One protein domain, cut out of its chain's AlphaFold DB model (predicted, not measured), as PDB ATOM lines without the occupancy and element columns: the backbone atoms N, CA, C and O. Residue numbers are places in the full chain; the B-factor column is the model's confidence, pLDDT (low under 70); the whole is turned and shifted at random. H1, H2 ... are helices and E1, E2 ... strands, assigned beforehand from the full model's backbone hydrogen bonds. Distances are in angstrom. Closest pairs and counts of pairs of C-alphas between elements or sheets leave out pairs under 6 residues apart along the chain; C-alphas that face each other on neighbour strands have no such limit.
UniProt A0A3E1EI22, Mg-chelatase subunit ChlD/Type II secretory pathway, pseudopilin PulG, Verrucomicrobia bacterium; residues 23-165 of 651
ATOM      1  N   VAL A  23     -17.213  -5.125 103.368       81.75
ATOM      2  CA  VAL A  23     -15.973  -5.487 102.658       81.75
ATOM      3  C   VAL A  23     -15.826  -4.687 101.360       81.75
ATOM      4  O   VAL A  23     -14.754  -4.160 101.081       81.75
ATOM      5  N   LEU A  24     -16.898  -4.527 100.580       79.69
ATOM      6  CA  LEU A  24     -16.862  -3.735  99.345       79.69
ATOM      7  C   LEU A  24     -16.598  -2.248  99.617       79.69
ATOM      8  O   LEU A  24     -15.798  -1.635  98.912       79.69
ATOM      9  N   ILE A  25     -17.207  -1.677 100.660       82.44
ATOM     10  CA  ILE A  25     -16.980  -0.283 101.059       82.44
ATOM     11  C   ILE A  25     -15.550  -0.090 101.573       82.44
ATOM     12  O   ILE A  25     -14.901   0.886 101.199       82.44
ATOM     13  N   THR A  26     -15.018  -1.014 102.380       80.88
ATOM     14  CA  THR A  26     -13.622  -0.914 102.844       80.88
ATOM     15  C   THR A  26     -12.623  -1.060 101.704       80.88
ATOM     16  O   THR A  26     -11.675  -0.281 101.643       80.88
ATOM     17  N   VAL A  27     -12.840  -1.984 100.765       82.00
ATOM     18  CA  VAL A  27     -11.973  -2.132  99.584       82.00
ATOM     19  C   VAL A  27     -12.057  -0.900  98.676       82.00
ATOM     20  O   VAL A  27     -11.024  -0.419  98.215       82.00
ATOM     21  N   ALA A  28     -13.248  -0.326  98.472       84.25
ATOM     22  CA  ALA A  28     -13.415   0.904  97.699       84.25
ATOM     23  C   ALA A  28     -12.722   2.108  98.365       84.25
ATOM     24  O   ALA A  28     -12.011   2.861  97.698       84.25
ATOM     25  N   LEU A  29     -12.863   2.263  99.686       80.12
ATOM     26  CA  LEU A  29     -12.203   3.328 100.450       80.12
ATOM     27  C   LEU A  29     -10.681   3.170 100.463       80.12
ATOM     28  O   LEU A  29      -9.968   4.158 100.294       80.12
ATOM     29  N   LEU A  30     -10.178   1.942 100.614       77.56
ATOM     30  CA  LEU A  30      -8.747   1.649 100.517       77.56
ATOM     31  C   LEU A  30      -8.215   1.913  99.107       77.56
ATOM     32  O   LEU A  30      -7.118   2.449  98.978       77.56
ATOM     33  N   GLY A  31      -8.991   1.619  98.061       78.94
ATOM     34  CA  GLY A  31      -8.645   1.954  96.679       78.94
ATOM     35  C   GLY A  31      -8.522   3.463  96.456       78.94
ATOM     36  O   GLY A  31      -7.523   3.924  95.909       78.94
ATOM     37  N   ILE A  32      -9.484   4.250  96.947       80.50
ATOM     38  CA  ILE A  32      -9.456   5.718  96.836       80.50
ATOM     39  C   ILE A  32      -8.284   6.304  97.636       80.50
ATOM     40  O   ILE A  32      -7.541   7.140  97.119       80.50
ATOM     41  N   LEU A  33      -8.072   5.840  98.871       70.12
ATOM     42  CA  LEU A  33      -6.945   6.270  99.705       70.12
ATOM     43  C   LEU A  33      -5.598   5.906  99.079       70.12
ATOM     44  O   LEU A  33      -4.689   6.733  99.094       70.12
ATOM     45  N   ALA A  34      -5.470   4.714  98.492       68.62
ATOM     46  CA  ALA A  34      -4.256   4.292  97.805       68.62
ATOM     47  C   ALA A  34      -3.972   5.156  96.569       68.62
ATOM     48  O   ALA A  34      -2.831   5.567  96.379       68.62
ATOM     49  N   VAL A  35      -4.991   5.500  95.773       72.62
ATOM     50  CA  VAL A  35      -4.836   6.377  94.599       72.62
ATOM     51  C   VAL A  35      -4.413   7.788  95.015       72.62
ATOM     52  O   VAL A  35      -3.452   8.325  94.468       72.62
ATOM     53  N   VAL A  36      -5.057   8.377  96.028       66.88
ATOM     54  CA  VAL A  36      -4.712   9.725  96.520       66.88
ATOM     55  C   VAL A  36      -3.323   9.749  97.180       66.88
ATOM     56  O   VAL A  36      -2.546  10.687  96.971       66.88
ATOM     57  N   ALA A  37      -2.963   8.715  97.944       56.06
ATOM     58  CA  ALA A  37      -1.643   8.585  98.566       56.06
ATOM     59  C   ALA A  37      -0.524   8.356  97.533       56.06
ATOM     60  O   ALA A  37       0.566   8.919  97.668       56.06
ATOM     61  N   PHE A  38      -0.788   7.568  96.488       64.12
ATOM     62  CA  PHE A  38       0.158   7.326  95.401       64.12
ATOM     63  C   PHE A  38       0.389   8.597  94.575       64.12
ATOM     64  O   PHE A  38       1.535   8.994  94.364       64.12
ATOM     65  N   GLU A  39      -0.686   9.297  94.206       56.22
ATOM     66  CA  GLU A  39      -0.632  10.524  93.406       56.22
ATOM     67  C   GLU A  39       0.069  11.676  94.155       56.22
ATOM     68  O   GLU A  39       0.914  12.374  93.593       56.22
ATOM     69  N   SER A  40      -0.207  11.845  95.454       52.28
ATOM     70  CA  SER A  40       0.459  12.858  96.292       52.28
ATOM     71  C   SER A  40       1.945  12.559  96.516       52.28
ATOM     72  O   SER A  40       2.781  13.455  96.383       52.28
ATOM     73  N   SER A  41       2.307  11.300  96.775       55.38
ATOM     74  CA  SER A  41       3.707  10.889  96.952       55.38
ATOM     75  C   SER A  41       4.527  11.049  95.669       55.38
ATOM     76  O   SER A  41       5.700  11.426  95.724       55.38
ATOM     77  N   HIS A  42       3.917  10.788  94.508       58.06
ATOM     78  CA  HIS A  42       4.575  10.943  93.215       58.06
ATOM     79  C   HIS A  42       4.843  12.424  92.896       58.06
ATOM     80  O   HIS A  42       5.961  12.772  92.514       58.06
ATOM     81  N   ARG A  43       3.876  13.313  93.165       54.88
ATOM     82  CA  ARG A  43       4.026  14.772  92.985       54.88
ATOM     83  C   ARG A  43       5.075  15.384  93.914       54.88
ATOM     84  O   ARG A  43       5.864  16.215  93.471       54.88
ATOM     85  N   LEU A  44       5.138  14.936  95.170       61.34
ATOM     86  CA  LEU A  44       6.142  15.396  96.138       61.34
ATOM     87  C   LEU A  44       7.567  14.993  95.735       61.34
ATOM     88  O   LEU A  44       8.477  15.819  95.774       61.34
ATOM     89  N   ARG A  45       7.767  13.739  95.305       64.12
ATOM     90  CA  ARG A  45       9.083  13.264  94.844       64.12
ATOM     91  C   ARG A  45       9.533  13.961  93.559       64.12
ATOM     92  O   ARG A  45      10.703  14.312  93.452       64.12
ATOM     93  N   GLN A  46       8.623  14.193  92.610       66.06
ATOM     94  CA  GLN A  46       8.942  14.918  91.376       66.06
ATOM     95  C   GLN A  46       9.335  16.377  91.650       66.06
ATOM     96  O   GLN A  46      10.357  16.826  91.134       66.06
ATOM     97  N   GLY A  47       8.596  17.081  92.517       74.38
ATOM     98  CA  GLY A  47       8.929  18.453  92.911       74.38
ATOM     99  C   GLY A  47      10.274  18.558  93.636       74.38
ATOM    100  O   GLY A  47      11.092  19.406  93.294       74.38
ATOM    101  N   ALA A  48      10.554  17.647  94.575       78.44
ATOM    102  CA  ALA A  48      11.831  17.623  95.294       78.44
ATOM    103  C   ALA A  48      13.029  17.351  94.365       78.44
ATOM    104  O   ALA A  48      14.065  18.004  94.489       78.44
ATOM    105  N   ASN A  49      12.882  16.428  93.408       80.56
ATOM    106  CA  ASN A  49      13.921  16.144  92.416       80.56
ATOM    107  C   ASN A  49      14.181  17.346  91.499       80.56
ATOM    108  O   ASN A  49      15.334  17.610  91.167       80.56
ATOM    109  N   GLN A  50      13.136  18.087  91.123       84.19
ATOM    110  CA  GLN A  50      13.258  19.296  90.309       84.19
ATOM    111  C   GLN A  50      13.992  20.410  91.062       84.19
ATOM    112  O   GLN A  50      14.987  20.922  90.562       84.19
ATOM    113  N   THR A  51      13.583  20.718  92.296       87.25
ATOM    114  CA  THR A  51      14.271  21.723  93.123       87.25
ATOM    115  C   THR A  51      15.727  21.338  93.397       87.25
ATOM    116  O   THR A  51      16.607  22.200  93.379       87.25
ATOM    117  N   LYS A  52      16.009  20.044  93.608       89.69
ATOM    118  CA  LYS A  52      17.385  19.553  93.745       89.69
ATOM    119  C   LYS A  52      18.184  19.780  92.462       89.69
ATOM    120  O   LYS A  52      19.289  20.306  92.535       89.69
ATOM    121  N   LEU A  53      17.630  19.415  91.305       91.69
ATOM    122  CA  LEU A  53      18.291  19.592  90.014       91.69
ATOM    123  C   LEU A  53      18.594  21.071  89.733       91.69
ATOM    124  O   LEU A  53      19.707  21.382  89.319       91.69
ATOM    125  N   ASP A  54      17.653  21.975  90.017       89.00
ATOM    126  CA  ASP A  54      17.850  23.423  89.873       89.00
ATOM    127  C   ASP A  54      19.009  23.920  90.755       89.00
ATOM    128  O   ASP A  54      19.879  24.667  90.296       89.00
ATOM    129  N   SER A  55      19.061  23.465  92.011       93.75
ATOM    130  CA  SER A  55      20.139  23.821  92.939       93.75
ATOM    131  C   SER A  55      21.497  23.256  92.512       93.75
ATOM    132  O   SER A  55      22.505  23.961  92.595       93.75
ATOM    133  N   ASP A  56      21.544  22.002  92.056       92.56
ATOM    134  CA  ASP A  56      22.775  21.357  91.590       92.56
ATOM    135  C   ASP A  56      23.313  22.054  90.327       92.56
ATOM    136  O   ASP A  56      24.506  22.348  90.234       92.56
ATOM    137  N   VAL A  57      22.434  22.380  89.370       94.44
ATOM    138  CA  VAL A  57      22.792  23.110  88.142       94.44
ATOM    139  C   VAL A  57      23.340  24.494  88.470       94.44
ATOM    140  O   VAL A  57      24.342  24.912  87.883       94.44
ATOM    141  N   ALA A  58      22.734  25.202  89.426       91.31
ATOM    142  CA  ALA A  58      23.240  26.493  89.875       91.31
ATOM    143  C   ALA A  58      24.660  26.376  90.456       91.31
ATOM    144  O   ALA A  58      25.525  27.175  90.091       91.31
ATOM    145  N   ALA A  59      24.923  25.367  91.292       91.75
ATOM    146  CA  ALA A  59      26.243  25.127  91.873       91.75
ATOM    147  C   ALA A  59      27.296  24.775  90.806       91.75
ATOM    148  O   ALA A  59      28.360  25.394  90.762       91.75
ATOM    149  N   ILE A  60      26.978  23.858  89.886       94.19
ATOM    150  CA  ILE A  60      27.876  23.472  88.784       94.19
ATOM    151  C   ILE A  60      28.186  24.679  87.890       94.19
ATOM    152  O   ILE A  60      29.338  24.893  87.518       94.19
ATOM    153  N   ASN A  61      27.195  25.522  87.593       95.06
ATOM    154  CA  ASN A  61      27.407  26.737  86.810       95.06
ATOM    155  C   ASN A  61      28.340  27.747  87.501       95.06
ATOM    156  O   ASN A  61      29.050  28.480  86.812       95.06
ATOM    157  N   GLN A  62      28.388  27.788  88.837       92.50
ATOM    158  CA  GLN A  62      29.394  28.588  89.544       92.50
ATOM    159  C   GLN A  62      30.793  27.991  89.383       92.50
ATOM    160  O   GLN A  62      31.725  28.720  89.045       92.50
ATOM    161  N   SER A  63      30.937  26.670  89.513       91.00
ATOM    162  CA  SER A  63      32.209  25.984  89.250       91.00
ATOM    163  C   SER A  63      32.698  26.188  87.812       91.00
ATOM    164  O   SER A  63      33.891  26.371  87.595       91.00
ATOM    165  N   ILE A  64      31.796  26.246  86.828       92.56
ATOM    166  CA  ILE A  64      32.113  26.548  85.422       92.56
ATOM    167  C   ILE A  64      32.668  27.962  85.250       92.56
ATOM    168  O   ILE A  64      33.657  28.154  84.542       92.56
ATOM    169  N   LYS A  65      32.084  28.956  85.926       89.25
ATOM    170  CA  LYS A  65      32.614  30.328  85.907       89.25
ATOM    171  C   LYS A  65      34.014  30.388  86.504       89.25
ATOM    172  O   LYS A  65      34.890  31.020  85.922       89.25
ATOM    173  N   VAL A  66      34.234  29.709  87.630       88.62
ATOM    174  CA  VAL A  66      35.556  29.629  88.270       88.62
ATOM    175  C   VAL A  66      36.552  28.909  87.359       88.62
ATOM    176  O   VAL A  66      37.670  29.384  87.187       88.62
ATOM    177  N   TYR A  67      36.144  27.819  86.713       89.88
ATOM    178  CA  TYR A  67      36.961  27.076  85.757       89.88
ATOM    179  C   TYR A  67      37.425  27.943  84.576       89.88
ATOM    180  O   TYR A  67      38.621  28.001  84.286       89.88
ATOM    181  N   LEU A  68      36.497  28.664  83.934       88.19
ATOM    182  CA  LEU A  68      36.797  29.576  82.825       88.19
ATOM    183  C   LEU A  68      37.670  30.755  83.281       88.19
ATOM    184  O   LEU A  68      38.633  31.107  82.604       88.19
ATOM    185  N   ALA A  69      37.396  31.320  84.463       84.25
ATOM    186  CA  ALA A  69      38.208  32.389  85.049       84.25
ATOM    187  C   ALA A  69      39.648  31.941  85.358       84.25
ATOM    188  O   ALA A  69      40.566  32.754  85.326       84.25
ATOM    189  N   ASN A  70      39.858  30.645  85.610       83.12
ATOM    190  CA  ASN A  70      41.177  30.043  85.809       83.12
ATOM    191  C   ASN A  70      41.765  29.451  84.508       83.12
ATOM    192  O   ASN A  70      42.624  28.567  84.572       83.12
ATOM    193  N   GLY A  71      41.316  29.927  83.340       81.94
ATOM    194  CA  GLY A  71      41.902  29.616  82.031       81.94
ATOM    195  C   GLY A  71      41.526  28.254  81.445       81.94
ATOM    196  O   GLY A  71      42.188  27.779  80.522       81.94
ATOM    197  N   GLY A  72      40.499  27.598  81.987       87.19
ATOM    198  CA  GLY A  72      39.909  26.402  81.392       87.19
ATOM    199  C   GLY A  72      39.131  26.709  80.105       87.19
ATOM    200  O   GLY A  72      38.707  27.840  79.877       87.19
ATOM    201  N   SER A  73      38.923  25.700  79.253       87.94
ATOM    202  CA  SER A  73      38.178  25.852  77.993       87.94
ATOM    203  C   SER A  73      37.296  24.645  77.685       87.94
ATOM    204  O   SER A  73      37.741  23.494  77.744       87.94
ATOM    205  N   PHE A  74      36.050  24.937  77.293       90.06
ATOM    206  CA  PHE A  74      35.067  23.973  76.781       90.06
ATOM    207  C   PHE A  74      34.955  23.989  75.248       90.06
ATOM    208  O   PHE A  74      33.963  23.515  74.697       90.06
ATOM    209  N   ALA A  75      35.938  24.555  74.539       83.94
ATOM    210  CA  ALA A  75      35.939  24.556  73.078       83.94
ATOM    211  C   ALA A  75      35.830  23.116  72.535       83.94
ATOM    212  O   ALA A  75      36.602  22.241  72.920       83.94
ATOM    213  N   GLY A  76      34.845  22.871  71.666       80.12
ATOM    214  CA  GLY A  76      34.577  21.546  71.091       80.12
ATOM    215  C   GLY A  76      33.832  20.562  72.006       80.12
ATOM    216  O   GLY A  76      33.571  19.442  71.581       80.12
ATOM    217  N   VAL A  77      33.455  20.953  73.230       86.12
ATOM    218  CA  VAL A  77      32.698  20.093  74.154       86.12
ATOM    219  C   VAL A  77      31.196  20.299  73.954       86.12
ATOM    220  O   VAL A  77      30.640  21.340  74.313       86.12
ATOM    221  N   THR A  78      30.536  19.292  73.387       81.75
ATOM    222  CA  THR A  78      29.084  19.282  73.143       81.75
ATOM    223  C   THR A  78      28.325  18.385  74.116       81.75
ATOM    224  O   THR A  78      27.165  18.654  74.410       81.75
ATOM    225  N   GLU A  79      28.981  17.352  74.650       85.62
ATOM    226  CA  GLU A  79      28.358  16.373  75.538       85.62
ATOM    227  C   GLU A  79      28.323  16.843  77.005       85.62
ATOM    228  O   GLU A  79      29.379  17.142  77.574       85.62
ATOM    229  N   PRO A  80      27.149  16.832  77.671       87.81
ATOM    230  CA  PRO A  80      26.992  17.196  79.083       87.81
ATOM    231  C   PRO A  80      27.972  16.500  80.040       87.81
ATOM    232  O   PRO A  80      28.550  17.135  80.922       87.81
ATOM    233  N   ALA A  81      28.196  15.197  79.860       87.00
ATOM    234  CA  ALA A  81      29.097  14.426  80.716       87.00
ATOM    235  C   ALA A  81      30.576  14.816  80.521       87.00
ATOM    236  O   ALA A  81      31.351  14.824  81.476       87.00
ATOM    237  N   ALA A  82      30.965  15.211  79.305       88.50
ATOM    238  CA  ALA A  82      32.333  15.630  79.009       88.50
ATOM    239  C   ALA A  82      32.690  16.971  79.676       88.50
ATOM    240  O   ALA A  82      33.833  17.170  80.084       88.50
ATOM    241  N   VAL A  83      31.707  17.860  79.862       91.69
ATOM    242  CA  VAL A  83      31.866  19.110  80.628       91.69
ATOM    243  C   VAL A  83      32.212  18.810  82.087       91.69
ATOM    244  O   VAL A  83      33.131  19.407  82.640       91.69
ATOM    245  N   LEU A  84      31.518  17.851  82.705       91.56
ATOM    246  CA  LEU A  84      31.783  17.448  84.090       91.56
ATOM    247  C   LEU A  84      33.158  16.802  84.225       91.56
ATOM    248  O   LEU A  84      33.895  17.147  85.141       91.56
ATOM    249  N   ASN A  85      33.542  15.942  83.281       89.88
ATOM    250  CA  ASN A  85      34.878  15.347  83.269       89.88
ATOM    251  C   ASN A  85      35.971  16.419  83.221       89.88
ATOM    252  O   ASN A  85      36.932  16.335  83.976       89.88
ATOM    253  N   LYS A  86      35.788  17.471  82.414       90.00
ATOM    254  CA  LYS A  86      36.694  18.627  82.382       90.00
ATOM    255  C   LYS A  86      36.796  19.347  83.727       90.00
ATOM    256  O   LYS A  86      37.899  19.667  84.163       90.00
ATOM    257  N   LEU A  87      35.678  19.557  84.418       92.31
ATOM    258  CA  LEU A  87      35.665  20.190  85.745       92.31
ATOM    259  C   LEU A  87      36.347  19.344  86.832       92.31
ATOM    260  O   LEU A  87      36.818  19.906  87.820       92.31
ATOM    261  N   LYS A  88      36.408  18.021  86.643       91.69
ATOM    262  CA  LYS A  88      37.103  17.074  87.528       91.69
ATOM    263  C   LYS A  88      38.601  16.928  87.230       91.69
ATOM    264  O   LYS A  88      39.269  16.191  87.942       91.69
ATOM    265  N   THR A  89      39.119  17.564  86.177       90.38
ATOM    266  CA  THR A  89      40.562  17.552  85.887       90.38
ATOM    267  C   THR A  89      41.309  18.568  86.746       90.38
ATOM    268  O   THR A  89      40.780  19.639  87.075       90.38
ATOM    269  N   ARG A  90      42.590  18.296  87.002       88.38
ATOM    270  CA  ARG A  90      43.510  19.243  87.648       88.38
ATOM    271  C   ARG A  90      44.421  19.918  86.623       88.38
ATOM    272  O   ARG A  90      44.644  19.401  85.529       88.38
ATOM    273  N   ARG A  91      44.971  21.086  86.955       87.31
ATOM    274  CA  ARG A  91      45.952  21.748  86.076       87.31
ATOM    275  C   ARG A  91      47.240  20.909  86.036       87.31
ATOM    276  O   ARG A  91      47.671  20.408  87.074       87.31
ATOM    277  N   GLY A  92      47.845  20.749  84.857       83.81
ATOM    278  CA  GLY A  92      49.115  20.027  84.690       83.81
ATOM    279  C   GLY A  92      50.236  20.557  85.586       83.81
ATOM    280  O   GLY A  92      50.267  21.740  85.909       83.81
ATOM    281  N   THR A  93      51.159  19.688  86.007       75.44
ATOM    282  CA  THR A  93      52.191  20.008  87.014       75.44
ATOM    283  C   THR A  93      53.134  21.132  86.569       75.44
ATOM    284  O   THR A  93      53.455  22.014  87.364       75.44
ATOM    285  N   GLU A  94      53.531  21.140  85.294       70.31
ATOM    286  CA  GLU A  94      54.417  22.164  84.721       70.31
ATOM    287  C   GLU A  94      53.709  23.520  84.586       70.31
ATOM    288  O   GLU A  94      54.232  24.538  85.036       70.31
ATOM    289  N   ASP A  95      52.483  23.533  84.056       72.19
ATOM    290  CA  ASP A  95      51.640  24.735  83.927       72.19
ATOM    291  C   ASP A  95      51.157  25.260  85.287       72.19
ATOM    292  O   ASP A  95      50.960  26.458  85.484       72.19
ATOM    293  N   GLY A  96      50.948  24.358  86.242       70.81
ATOM    294  CA  GLY A  96      50.478  24.647  87.587       70.81
ATOM    295  C   GLY A  96      51.536  25.329  88.438       70.81
ATOM    296  O   GLY A  96      51.180  26.214  89.207       70.81
ATOM    297  N   ALA A  97      52.819  24.985  88.285       74.88
ATOM    298  CA  ALA A  97      53.904  25.552  89.089       74.88
ATOM    299  C   ALA A  97      53.948  27.090  89.020       74.88
ATOM    300  O   ALA A  97      54.116  27.743  90.052       74.88
ATOM    301  N   SER A  98      53.698  27.658  87.836       74.62
ATOM    302  CA  SER A  98      53.670  29.105  87.611       74.62
ATOM    303  C   SER A  98      52.285  29.744  87.700       74.62
ATOM    304  O   SER A  98      52.178  30.943  87.511       74.62
ATOM    305  N   PHE A  99      51.206  29.013  87.978       80.81
ATOM    306  CA  PHE A  99      49.864  29.604  87.950       80.81
ATOM    307  C   PHE A  99      49.464  30.217  89.301       80.81
ATOM    308  O   PHE A  99      49.503  29.542  90.335       80.81
ATOM    309  N   ALA A 100      49.023  31.477  89.288       73.56
ATOM    310  CA  ALA A 100      48.625  32.255  90.465       73.56
ATOM    311  C   ALA A 100      47.133  32.104  90.860       73.56
ATOM    312  O   ALA A 100      46.514  33.054  91.335       73.56
ATOM    313  N   GLY A 101      46.535  30.923  90.656       77.62
ATOM    314  CA  GLY A 101      45.109  30.660  90.917       77.62
ATOM    315  C   GLY A 101      44.808  29.214  91.330       77.62
ATOM    316  O   GLY A 101      45.703  28.483  91.760       77.62
ATOM    317  N   LEU A 102      43.546  28.781  91.207       83.50
ATOM    318  CA  LEU A 102      43.121  27.436  91.622       83.50
ATOM    319  C   LEU A 102      43.694  26.363  90.678       83.50
ATOM    320  O   LEU A 102      43.460  26.383  89.468       83.50
ATOM    321  N   ARG A 103      44.441  25.407  91.241       82.00
ATOM    322  CA  ARG A 103      45.134  24.339  90.488       82.00
ATOM    323  C   ARG A 103      44.423  22.984  90.540       82.00
ATOM    324  O   ARG A 103      44.737  22.107  89.742       82.00
ATOM    325  N   SER A 104      43.505  22.827  91.491       84.69
ATOM    326  CA  SER A 104      42.780  21.585  91.769       84.69
ATOM    327  C   SER A 104      41.480  21.501  90.959       84.69
ATOM    328  O   SER A 104      41.248  22.295  90.039       84.69
ATOM    329  N   ASP A 105      40.666  20.512  91.293       88.88
ATOM    330  CA  ASP A 105      39.407  20.194  90.638       88.88
ATOM    331  C   ASP A 105      38.323  21.183  91.079       88.88
ATOM    332  O   ASP A 105      38.351  21.721  92.188       88.88
ATOM    333  N   MET A 106      37.367  21.455  90.196       89.81
ATOM    334  CA  MET A 106      36.335  22.481  90.420       89.81
ATOM    335  C   MET A 106      35.074  21.913  91.071       89.81
ATOM    336  O   MET A 106      34.216  22.667  91.540       89.81
ATOM    337  N   ILE A 107      34.942  20.587  91.039       90.81
ATOM    338  CA  ILE A 107      33.814  19.819  91.557       90.81
ATOM    339  C   ILE A 107      34.322  18.502  92.165       90.81
ATOM    340  O   ILE A 107      35.378  18.004  91.779       90.81
ATOM    341  N   ASP A 108      33.563  17.928  93.101       89.75
ATOM    342  CA  ASP A 108      33.891  16.642  93.737       89.75
ATOM    343  C   ASP A 108      33.891  15.502  92.697       89.75
ATOM    344  O   ASP A 108      32.955  15.371  91.899       89.75
ATOM    345  N   HIS A 109      34.927  14.655  92.714       88.19
ATOM    346  CA  HIS A 109      35.076  13.520  91.789       88.19
ATOM    347  C   HIS A 109      33.902  12.548  91.845       88.19
ATOM    348  O   HIS A 109      33.542  11.960  90.828       88.19
ATOM    349  N   ARG A 110      33.249  12.430  93.005       91.44
ATOM    350  CA  ARG A 110      32.111  11.530  93.225       91.44
ATOM    351  C   ARG A 110      30.847  11.966  92.502       91.44
ATOM    352  O   ARG A 110      29.900  11.187  92.462       91.44
ATOM    353  N   ILE A 111      30.786  13.183  91.963       92.25
ATOM    354  CA  ILE A 111      29.600  13.655  91.248       92.25
ATOM    355  C   ILE A 111      29.431  12.841  89.964       92.25
ATOM    356  O   ILE A 111      30.195  12.981  89.010       92.25
ATOM    357  N   ASN A 112      28.403  12.003  89.942       90.88
ATOM    358  CA  ASN A 112      28.032  11.158  88.824       90.88
ATOM    359  C   ASN A 112      26.798  11.736  88.111       90.88
ATOM    360  O   ASN A 112      25.742  11.868  88.745       90.88
ATOM    361  N   PRO A 113      26.886  12.083  86.815       91.56
ATOM    362  CA  PRO A 113      25.715  12.458  86.039       91.56
ATOM    363  C   PRO A 113      24.902  11.216  85.670       91.56
ATOM    364  O   PRO A 113      25.375  10.345  84.943       91.56
ATOM    365  N   VAL A 114      23.649  11.150  86.118       91.19
ATOM    366  CA  VAL A 114      22.730  10.084  85.705       91.19
ATOM    367  C   VAL A 114      21.967  10.553  84.460       91.19
ATOM    368  O   VAL A 114      21.174  11.497  84.568       91.19
ATOM    369  N   PRO A 115      22.193   9.958  83.273       89.19
ATOM    370  CA  PRO A 115      21.470  10.336  82.066       89.19
ATOM    371  C   PRO A 115      20.008   9.890  82.146       89.19
ATOM    372  O   PRO A 115      19.679   8.898  82.799       89.19
ATOM    373  N   GLN A 116      19.125  10.602  81.451       87.62
ATOM    374  CA  GLN A 116      17.759  10.129  81.248       87.62
ATOM    375  C   GLN A 116      17.717   8.912  80.323       87.62
ATOM    376  O   GLN A 116      18.465   8.820  79.345       87.62
ATOM    377  N   THR A 117      16.774   8.010  80.583       84.44
ATOM    378  CA  THR A 117      16.415   6.960  79.625       84.44
ATOM    379  C   THR A 117      15.697   7.555  78.406       84.44
ATOM    380  O   THR A 117      15.111   8.639  78.471       84.44
ATOM    381  N   GLN A 118      15.695   6.837  77.275       77.06
ATOM    382  CA  GLN A 118      15.011   7.291  76.051       77.06
ATOM    383  C   GLN A 118      13.512   7.555  76.272       77.06
ATOM    384  O   GLN A 118      12.969   8.500  75.703       77.06
ATOM    385  N   SER A 119      12.861   6.772  77.137       77.75
ATOM    386  CA  SER A 119      11.452   6.957  77.497       77.75
ATOM    387  C   SER A 119      11.226   8.204  78.358       77.75
ATOM    388  O   SER A 119      10.238   8.908  78.170       77.75
ATOM    389  N   GLU A 120      12.141   8.524  79.277       78.38
ATOM    390  CA  GLU A 120      12.045   9.716  80.134       78.38
ATOM    391  C   GLU A 120      12.299  11.012  79.358       78.38
ATOM    392  O   GLU A 120      11.628  12.014  79.612       78.38
ATOM    393  N   ALA A 121      13.201  10.989  78.371       77.62
ATOM    394  CA  ALA A 121      13.506  12.146  77.526       77.62
ATOM    395  C   ALA A 121      12.282  12.644  76.727       77.62
ATOM    396  O   ALA A 121      12.167  13.840  76.441       77.62
ATOM    397  N   GLN A 122      11.336  11.748  76.420       78.06
ATOM    398  CA  GLN A 122      10.073  12.070  75.742       78.06
ATOM    399  C   GLN A 122       9.025  12.716  76.667       78.06
ATOM    400  O   GLN A 122       7.992  13.191  76.197       78.06
ATOM    401  N   THR A 123       9.274  12.763  77.977       80.25
ATOM    402  CA  THR A 123       8.363  13.362  78.962       80.25
ATOM    403  C   THR A 123       8.745  14.806  79.307       80.25
ATOM    404  O   THR A 123       9.825  15.297  78.961       80.25
ATOM    405  N   LYS A 124       7.868  15.485  80.064       81.75
ATOM    406  CA  LYS A 124       8.114  16.828  80.623       81.75
ATOM    407  C   LYS A 124       9.026  16.837  81.863       81.75
ATOM    408  O   LYS A 124       9.030  17.814  82.607       81.75
ATOM    409  N   ALA A 125       9.763  15.755  82.123       83.25
ATOM    410  CA  ALA A 125      10.676  15.673  83.258       83.25
ATOM    411  C   ALA A 125      11.847  16.660  83.110       83.25
ATOM    412  O   ALA A 125      12.442  16.778  82.031       83.25
ATOM    413  N   ALA A 126      12.178  17.339  84.211       88.19
ATOM    414  CA  ALA A 126      13.296  18.270  84.281       88.19
ATOM    415  C   ALA A 126      14.629  17.554  84.006       88.19
ATOM    416  O   ALA A 126      14.839  16.420  84.445       88.19
ATOM    417  N   ARG A 127      15.516  18.217  83.264       89.38
ATOM    418  CA  ARG A 127      16.840  17.705  82.883       89.38
ATOM    419  C   ARG A 127      17.833  18.840  82.722       89.38
ATOM    420  O   ARG A 127      17.483  19.886  82.186       89.38
ATOM    421  N   ALA A 128      19.073  18.618  83.135       93.25
ATOM    422  CA  ALA A 128      20.162  19.537  82.848       93.25
ATOM    423  C   ALA A 128      20.713  19.256  81.445       93.25
ATOM    424  O   ALA A 128      21.121  18.132  81.134       93.25
ATOM    425  N   VAL A 129      20.729  20.285  80.603       91.56
ATOM    426  CA  VAL A 129      21.301  20.252  79.253       91.56
ATOM    427  C   VAL A 129      22.451  21.244  79.160       91.56
ATOM    428  O   VAL A 129      22.422  22.307  79.777       91.56
ATOM    429  N   TRP A 130      23.489  20.881  78.411       92.31
ATOM    430  CA  TRP A 130      24.629  21.759  78.183       92.31
ATOM    431  C   TRP A 130      24.332  22.729  77.041       92.31
ATOM    432  O   TRP A 130      24.077  22.306  75.915       92.31
ATOM    433  N   ASN A 131      24.390  24.031  77.319       90.31
ATOM    434  CA  ASN A 131      24.325  25.072  76.301       90.31
ATOM    435  C   ASN A 131      25.755  25.513  75.957       90.31
ATOM    436  O   ASN A 131      26.375  26.282  76.695       90.31
ATOM    437  N   SER A 132      26.287  25.016  74.838       87.06
ATOM    438  CA  SER A 132      27.672  25.264  74.414       87.06
ATOM    439  C   SER A 132      27.935  26.713  73.993       87.06
ATOM    440  O   SER A 132      29.058  27.190  74.144       87.06
ATOM    441  N   THR A 133      26.913  27.436  73.521       85.12
ATOM    442  CA  THR A 133      27.014  28.861  73.167       85.12
ATOM    443  C   THR A 133      27.069  29.742  74.412       85.12
ATOM    444  O   THR A 133      27.893  30.647  74.491       85.12
ATOM    445  N   ALA A 134      26.212  29.465  75.397       85.19
ATOM    446  CA  ALA A 134      26.173  30.206  76.657       85.19
ATOM    447  C   ALA A 134      27.194  29.703  77.698       85.19
ATOM    448  O   ALA A 134      27.304  30.297  78.770       85.19
ATOM    449  N   GLN A 135      27.904  28.606  77.399       89.75
ATOM    450  CA  GLN A 135      28.833  27.894  78.286       89.75
ATOM    451  C   GLN A 135      28.266  27.659  79.695       89.75
ATOM    452  O   GLN A 135      28.926  27.924  80.700       89.75
ATOM    453  N   ARG A 136      27.025  27.168  79.777       93.06
ATOM    454  CA  ARG A 136      26.353  26.860  81.047       93.06
ATOM    455  C   ARG A 136      25.362  25.711  80.901       93.06
ATOM    456  O   ARG A 136      24.841  25.462  79.816       93.06
ATOM    457  N   PHE A 137      25.065  25.050  82.011       94.31
ATOM    458  CA  PHE A 137      23.937  24.134  82.105       94.31
ATOM    459  C   PHE A 137      22.626  24.901  82.257       94.31
ATOM    460  O   PHE A 137      22.535  25.850  83.040       94.31
ATOM    461  N   GLU A 138      21.603  24.465  81.534       92.69
ATOM    462  CA  GLU A 138      20.244  24.991  81.611       92.69
ATOM    463  C   GLU A 138      19.284  23.850  81.946       92.69
ATOM    464  O   GLU A 138      19.486  22.710  81.522       92.69
ATOM    465  N   VAL A 139      18.248  24.142  82.734       91.94
ATOM    466  CA  VAL A 139      17.211  23.155  83.045       91.94
ATOM    467  C   VAL A 139      16.150  23.210  81.956       91.94
ATOM    468  O   VAL A 139      15.471  24.220  81.775       91.94
ATOM    469  N   ALA A 140      16.024  22.113  81.220       88.50
ATOM    470  CA  ALA A 140      15.043  21.932  80.167       88.50
ATOM    471  C   ALA A 140      13.942  20.962  80.611       88.50
ATOM    472  O   ALA A 140      14.125  20.135  81.502       88.50
ATOM    473  N   TYR A 141      12.792  21.052  79.945       86.25
ATOM    474  CA  TYR A 141      11.637  20.176  80.174       86.25
ATOM    475  C   TYR A 141      11.207  19.450  78.893       86.25
ATOM    476  O   TYR A 141      10.285  18.644  78.925       86.25
ATOM    477  N   GLN A 142      11.832  19.756  77.752       77.12
ATOM    478  CA  GLN A 142      11.534  19.203  76.424       77.12
ATOM    479  C   GLN A 142      12.830  19.160  75.587       77.12
ATOM    480  O   GLN A 142      13.806  19.818  75.944       77.12
ATOM    481  N   GLY A 143      12.867  18.370  74.507       73.56
ATOM    482  CA  GLY A 143      14.054  18.198  73.648       73.56
ATOM    483  C   GLY A 143      14.823  16.889  73.877       73.56
ATOM    484  O   GLY A 143      14.321  15.989  74.549       73.56
ATOM    485  N   SER A 144      16.027  16.777  73.303       69.12
ATOM    486  CA  SER A 144      16.896  15.592  73.404       69.12
ATOM    487  C   SER A 144      17.286  15.261  74.854       69.12
ATOM    488  O   SER A 144      17.204  16.114  75.741       69.12
ATOM    489  N   GLY A 145      17.676  14.005  75.100       77.62
ATOM    490  CA  GLY A 145      18.037  13.515  76.433       77.62
ATOM    491  C   GLY A 145      19.139  14.350  77.095       77.62
ATOM    492  O   GLY A 145      20.055  14.825  76.427       77.62
ATOM    493  N   GLY A 146      19.026  14.534  78.410       86.75
ATOM    494  CA  GLY A 146      19.984  15.273  79.234       86.75
ATOM    495  C   GLY A 146      20.293  14.535  80.535       86.75
ATOM    496  O   GLY A 146      19.985  13.350  80.683       86.75
ATOM    497  N   ILE A 147      20.886  15.238  81.497       92.00
ATOM    498  CA  ILE A 147      21.186  14.678  82.818       92.00
ATOM    499  C   ILE A 147      19.938  14.806  83.694       92.00
ATOM    500  O   ILE A 147      19.446  15.912  83.921       92.00
ATOM    501  N   ALA A 148      19.421  13.681  84.182       89.38
ATOM    502  CA  ALA A 148      18.229  13.638  85.025       89.38
ATOM    503  C   ALA A 148      18.506  14.186  86.429       89.38
ATOM    504  O   ALA A 148      17.667  14.862  87.018       89.38
ATOM    505  N   ARG A 149      19.675  13.845  86.982       90.19
ATOM    506  CA  ARG A 149      20.115  14.225  88.326       90.19
ATOM    507  C   ARG A 149      21.607  13.979  88.514       90.19
ATOM    508  O   ARG A 149      22.209  13.176  87.801       90.19
ATOM    509  N   PHE A 150      22.162  14.647  89.517       91.75
ATOM    510  CA  PHE A 150      23.527  14.447  89.983       91.75
ATOM    511  C   PHE A 150      23.507  13.668  91.296       91.75
ATOM    512  O   PHE A 150      22.822  14.055  92.253       91.75
ATOM    513  N   GLU A 151      24.246  12.567  91.329       91.19
ATOM    514  CA  GLU A 151      24.367  11.694  92.494       91.19
ATOM    515  C   GLU A 151      25.820  11.606  92.947       91.19
ATOM    516  O   GLU A 151      26.738  11.789  92.154       91.19
ATOM    517  N   LEU A 152      26.034  11.312  94.227       89.62
ATOM    518  CA  LEU A 152      27.365  11.016  94.741       89.62
ATOM    519  C   LEU A 152      27.606   9.510  94.642       89.62
ATOM    520  O   LEU A 152      26.907   8.724  95.277       89.62
ATOM    521  N   SER A 153      28.600   9.117  93.851       88.75
ATOM    522  CA  SER A 153      29.019   7.733  93.659       88.75
ATOM    523  C   SER A 153      30.405   7.514  94.256       88.75
ATOM    524  O   SER A 153      31.375   8.170  93.879       88.75
ATOM    525  N   GLU A 154      30.525   6.546  95.167       86.12
ATOM    526  CA  GLU A 154      31.831   6.147  95.706       86.12
ATOM    527  C   GLU A 154      32.740   5.496  94.658       86.12
ATOM    528  O   GLU A 154      33.960   5.494  94.821       86.12
ATOM    529  N   ALA A 155      32.168   4.925  93.594       82.44
ATOM    530  CA  ALA A 155      32.945   4.358  92.498       82.44
ATOM    531  C   ALA A 155      33.636   5.464  91.686       82.44
ATOM    532  O   ALA A 155      34.826   5.356  91.407       82.44
ATOM    533  N   GLU A 156      32.922   6.559  91.410       82.81
ATOM    534  CA  GLU A 156      33.463   7.731  90.706       82.81
ATOM    535  C   GLU A 156      34.555   8.441  91.516       82.81
ATOM    536  O   GLU A 156      35.545   8.896  90.959       82.81
ATOM    537  N   GLY A 157      34.447   8.462  92.850       76.25
ATOM    538  CA  GLY A 157      35.467   9.064  93.719       76.25
ATOM    539  C   GLY A 157      36.841   8.385  93.697       76.25
ATOM    540  O   GLY A 157      37.777   8.909  94.293       76.25
ATOM    541  N   ARG A 158      36.968   7.212  93.061       78.94
ATOM    542  CA  ARG A 158      38.240   6.483  92.903       78.94
ATOM    543  C   ARG A 158      38.861   6.657  91.512       78.94
ATOM    544  O   ARG A 158      39.936   6.111  91.270       78.94
ATOM    545  N   VAL A 159      38.195   7.368  90.601       82.94
ATOM    546  CA  VAL A 159      38.649   7.581  89.221       82.94
ATOM    547  C   VAL A 159      39.521   8.837  89.160       82.94
ATOM    548  O   VAL A 159      39.063   9.925  89.492       82.94
ATOM    549  N   ASP A 160      40.777   8.705  88.716       81.56
ATOM    550  CA  ASP A 160      41.613   9.876  88.408       81.56
ATOM    551  C   ASP A 160      41.231  10.412  87.022       81.56
ATOM    552  O   ASP A 160      41.453   9.755  86.003       81.56
ATOM    553  N   HIS A 161      40.658  11.614  86.983       83.62
ATOM    554  CA  HIS A 161      40.295  12.302  85.742       83.62
ATOM    555  C   HIS A 161      41.494  12.985  85.063       83.62
ATOM    556  O   HIS A 161      41.358  13.533  83.969       83.62
ATOM    557  N   GLY A 162      42.680  12.906  85.671       85.62
ATOM    558  CA  GLY A 162      43.934  13.325  85.071       85.62
ATOM    559  C   GLY A 162      44.160  14.834  85.094       85.62
ATOM    560  O   GLY A 162      43.509  15.601  85.809       85.62
ATOM    561  N   VAL A 163      45.159  15.251  84.319       86.12
ATOM    562  CA  VAL A 163      45.586  16.645  84.196       86.12
ATOM    563  C   VAL A 163      45.198  17.221  82.840       86.12
ATOM    564  O   VAL A 163      45.220  16.513  81.836       86.12
ATOM    565  N   GLU A 164      44.927  18.521  82.787       86.19
ATOM    566  CA  GLU A 164      44.809  19.261  81.530       86.19
ATOM    567  C   GLU A 164      45.653  20.543  81.541       86.19
ATOM    568  O   GLU A 164      45.897  21.155  82.591       86.19
ATOM    569  N   SER A 165      46.076  20.970  80.350       81.19
ATOM    570  CA  SER A 165      46.681  22.286  80.148       81.19
ATOM    571  C   SER A 165      45.595  23.355  80.068       81.19
ATOM    572  O   SER A 165      44.604  23.214  79.350       81.19
TER     573      SER A 165
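Overview. This is residues 23 to 165 of the 651 residues of the protein "Mg-chelatase subunit ChlD/Type II secretory pathway, pseudopilin PulG" of Verrucomicrobia bacterium (UniProt A0A3E1EI22). Two small strand pairs, E1 with E4 and E2 with E3, pack on the second half of one very long helix, H1, whose first part, residues 23 to 45, sticks out free as an arm beyond this body. The short helix H2 packs on the two strand pairs and, with less contact, on residues 63 to 67 of H1, while H3 lies far out at the end of the long axis opposite to the free arm, beyond the last residues of H1. The printed part has 143 residues, with four named helices and four named strands in the order H1 H2 H3 E1 H4 E2 E3 E4; both two-stranded sheets are antiparallel and the class is mixed, helices and strands. It is loose, with a radius of gyration of the C-alphas of 20.3 A, and spans 79 by 31 by 22 A.

Along the chain. E1 is residues 111 to 115, 12.7 A long, and E4 is residues 147 to 152, 13.9 A long, ending at C-alpha 152 at (27.365, 11.016, 94.741). E2 is residues 127 to 131 and E3 residues 136 to 140, each 12.4 A long. H1, residues 23 to 69, measures 68.4 A from C-alpha 23 at (-15.973, -5.487, 102.658) to C-alpha 69 at (38.208, 32.389, 85.049). H2 is residues 80 to 87, 11.3 A; H3 is residues 93 to 97, 6.2 A; H4 is residues 118 to 121, 5.3 A.

Arrangement. E1 and E4 are antiparallel at 150 degrees, with N 112 and O 151 2.8 A apart, within hydrogen-bond range. E2 and E3, a hairpin, are antiparallel at 140 degrees, with N 140 and O 127 2.8 A apart, also within range. Between the sheets, the closest C-alphas of E2 and E4 are those of Arg 127 and Ala 148, 4.8 A apart. The closest C-alphas of H1 and E3 are those of Asn 61 and Arg 136, 5.9 A; those of H1 and E4 are Leu 53 and Arg 149, also 5.9 A. H1, with residues 63 to 67 alone, only just touches H2, with 3 pairs of C-alphas within 8 A, the closest Tyr 67 and Leu 87 at 7.0 A; they run the same way at a steep tilt of 46 degrees. The closest C-alphas of H2 and E2 are those of Pro 80 and Trp 130, 5.2 A apart. H3 and H4 touch no helix. Every O i to N i+4 pair is within hydrogen-bond range in H1 and H3, and 3 of 4 are in H2; H4 is too short for such a pair.

Size, cuts and confidence. The two farthest C-alphas, of Val 23 and Ser 98, are 79.2 A apart; without residues 23 to 45 the body spans 48 by 32 by 22 A. The printed part has no cut. The link from H3 to E1 is long, 13 residues. Residues 153 to 165 hold no named element, but residues 163 to 164 pair in parallel with residues 90 to 91. The mean pLDDT of the printed part is 83.2; residues 34, 36 to 46 and 144 are under 70.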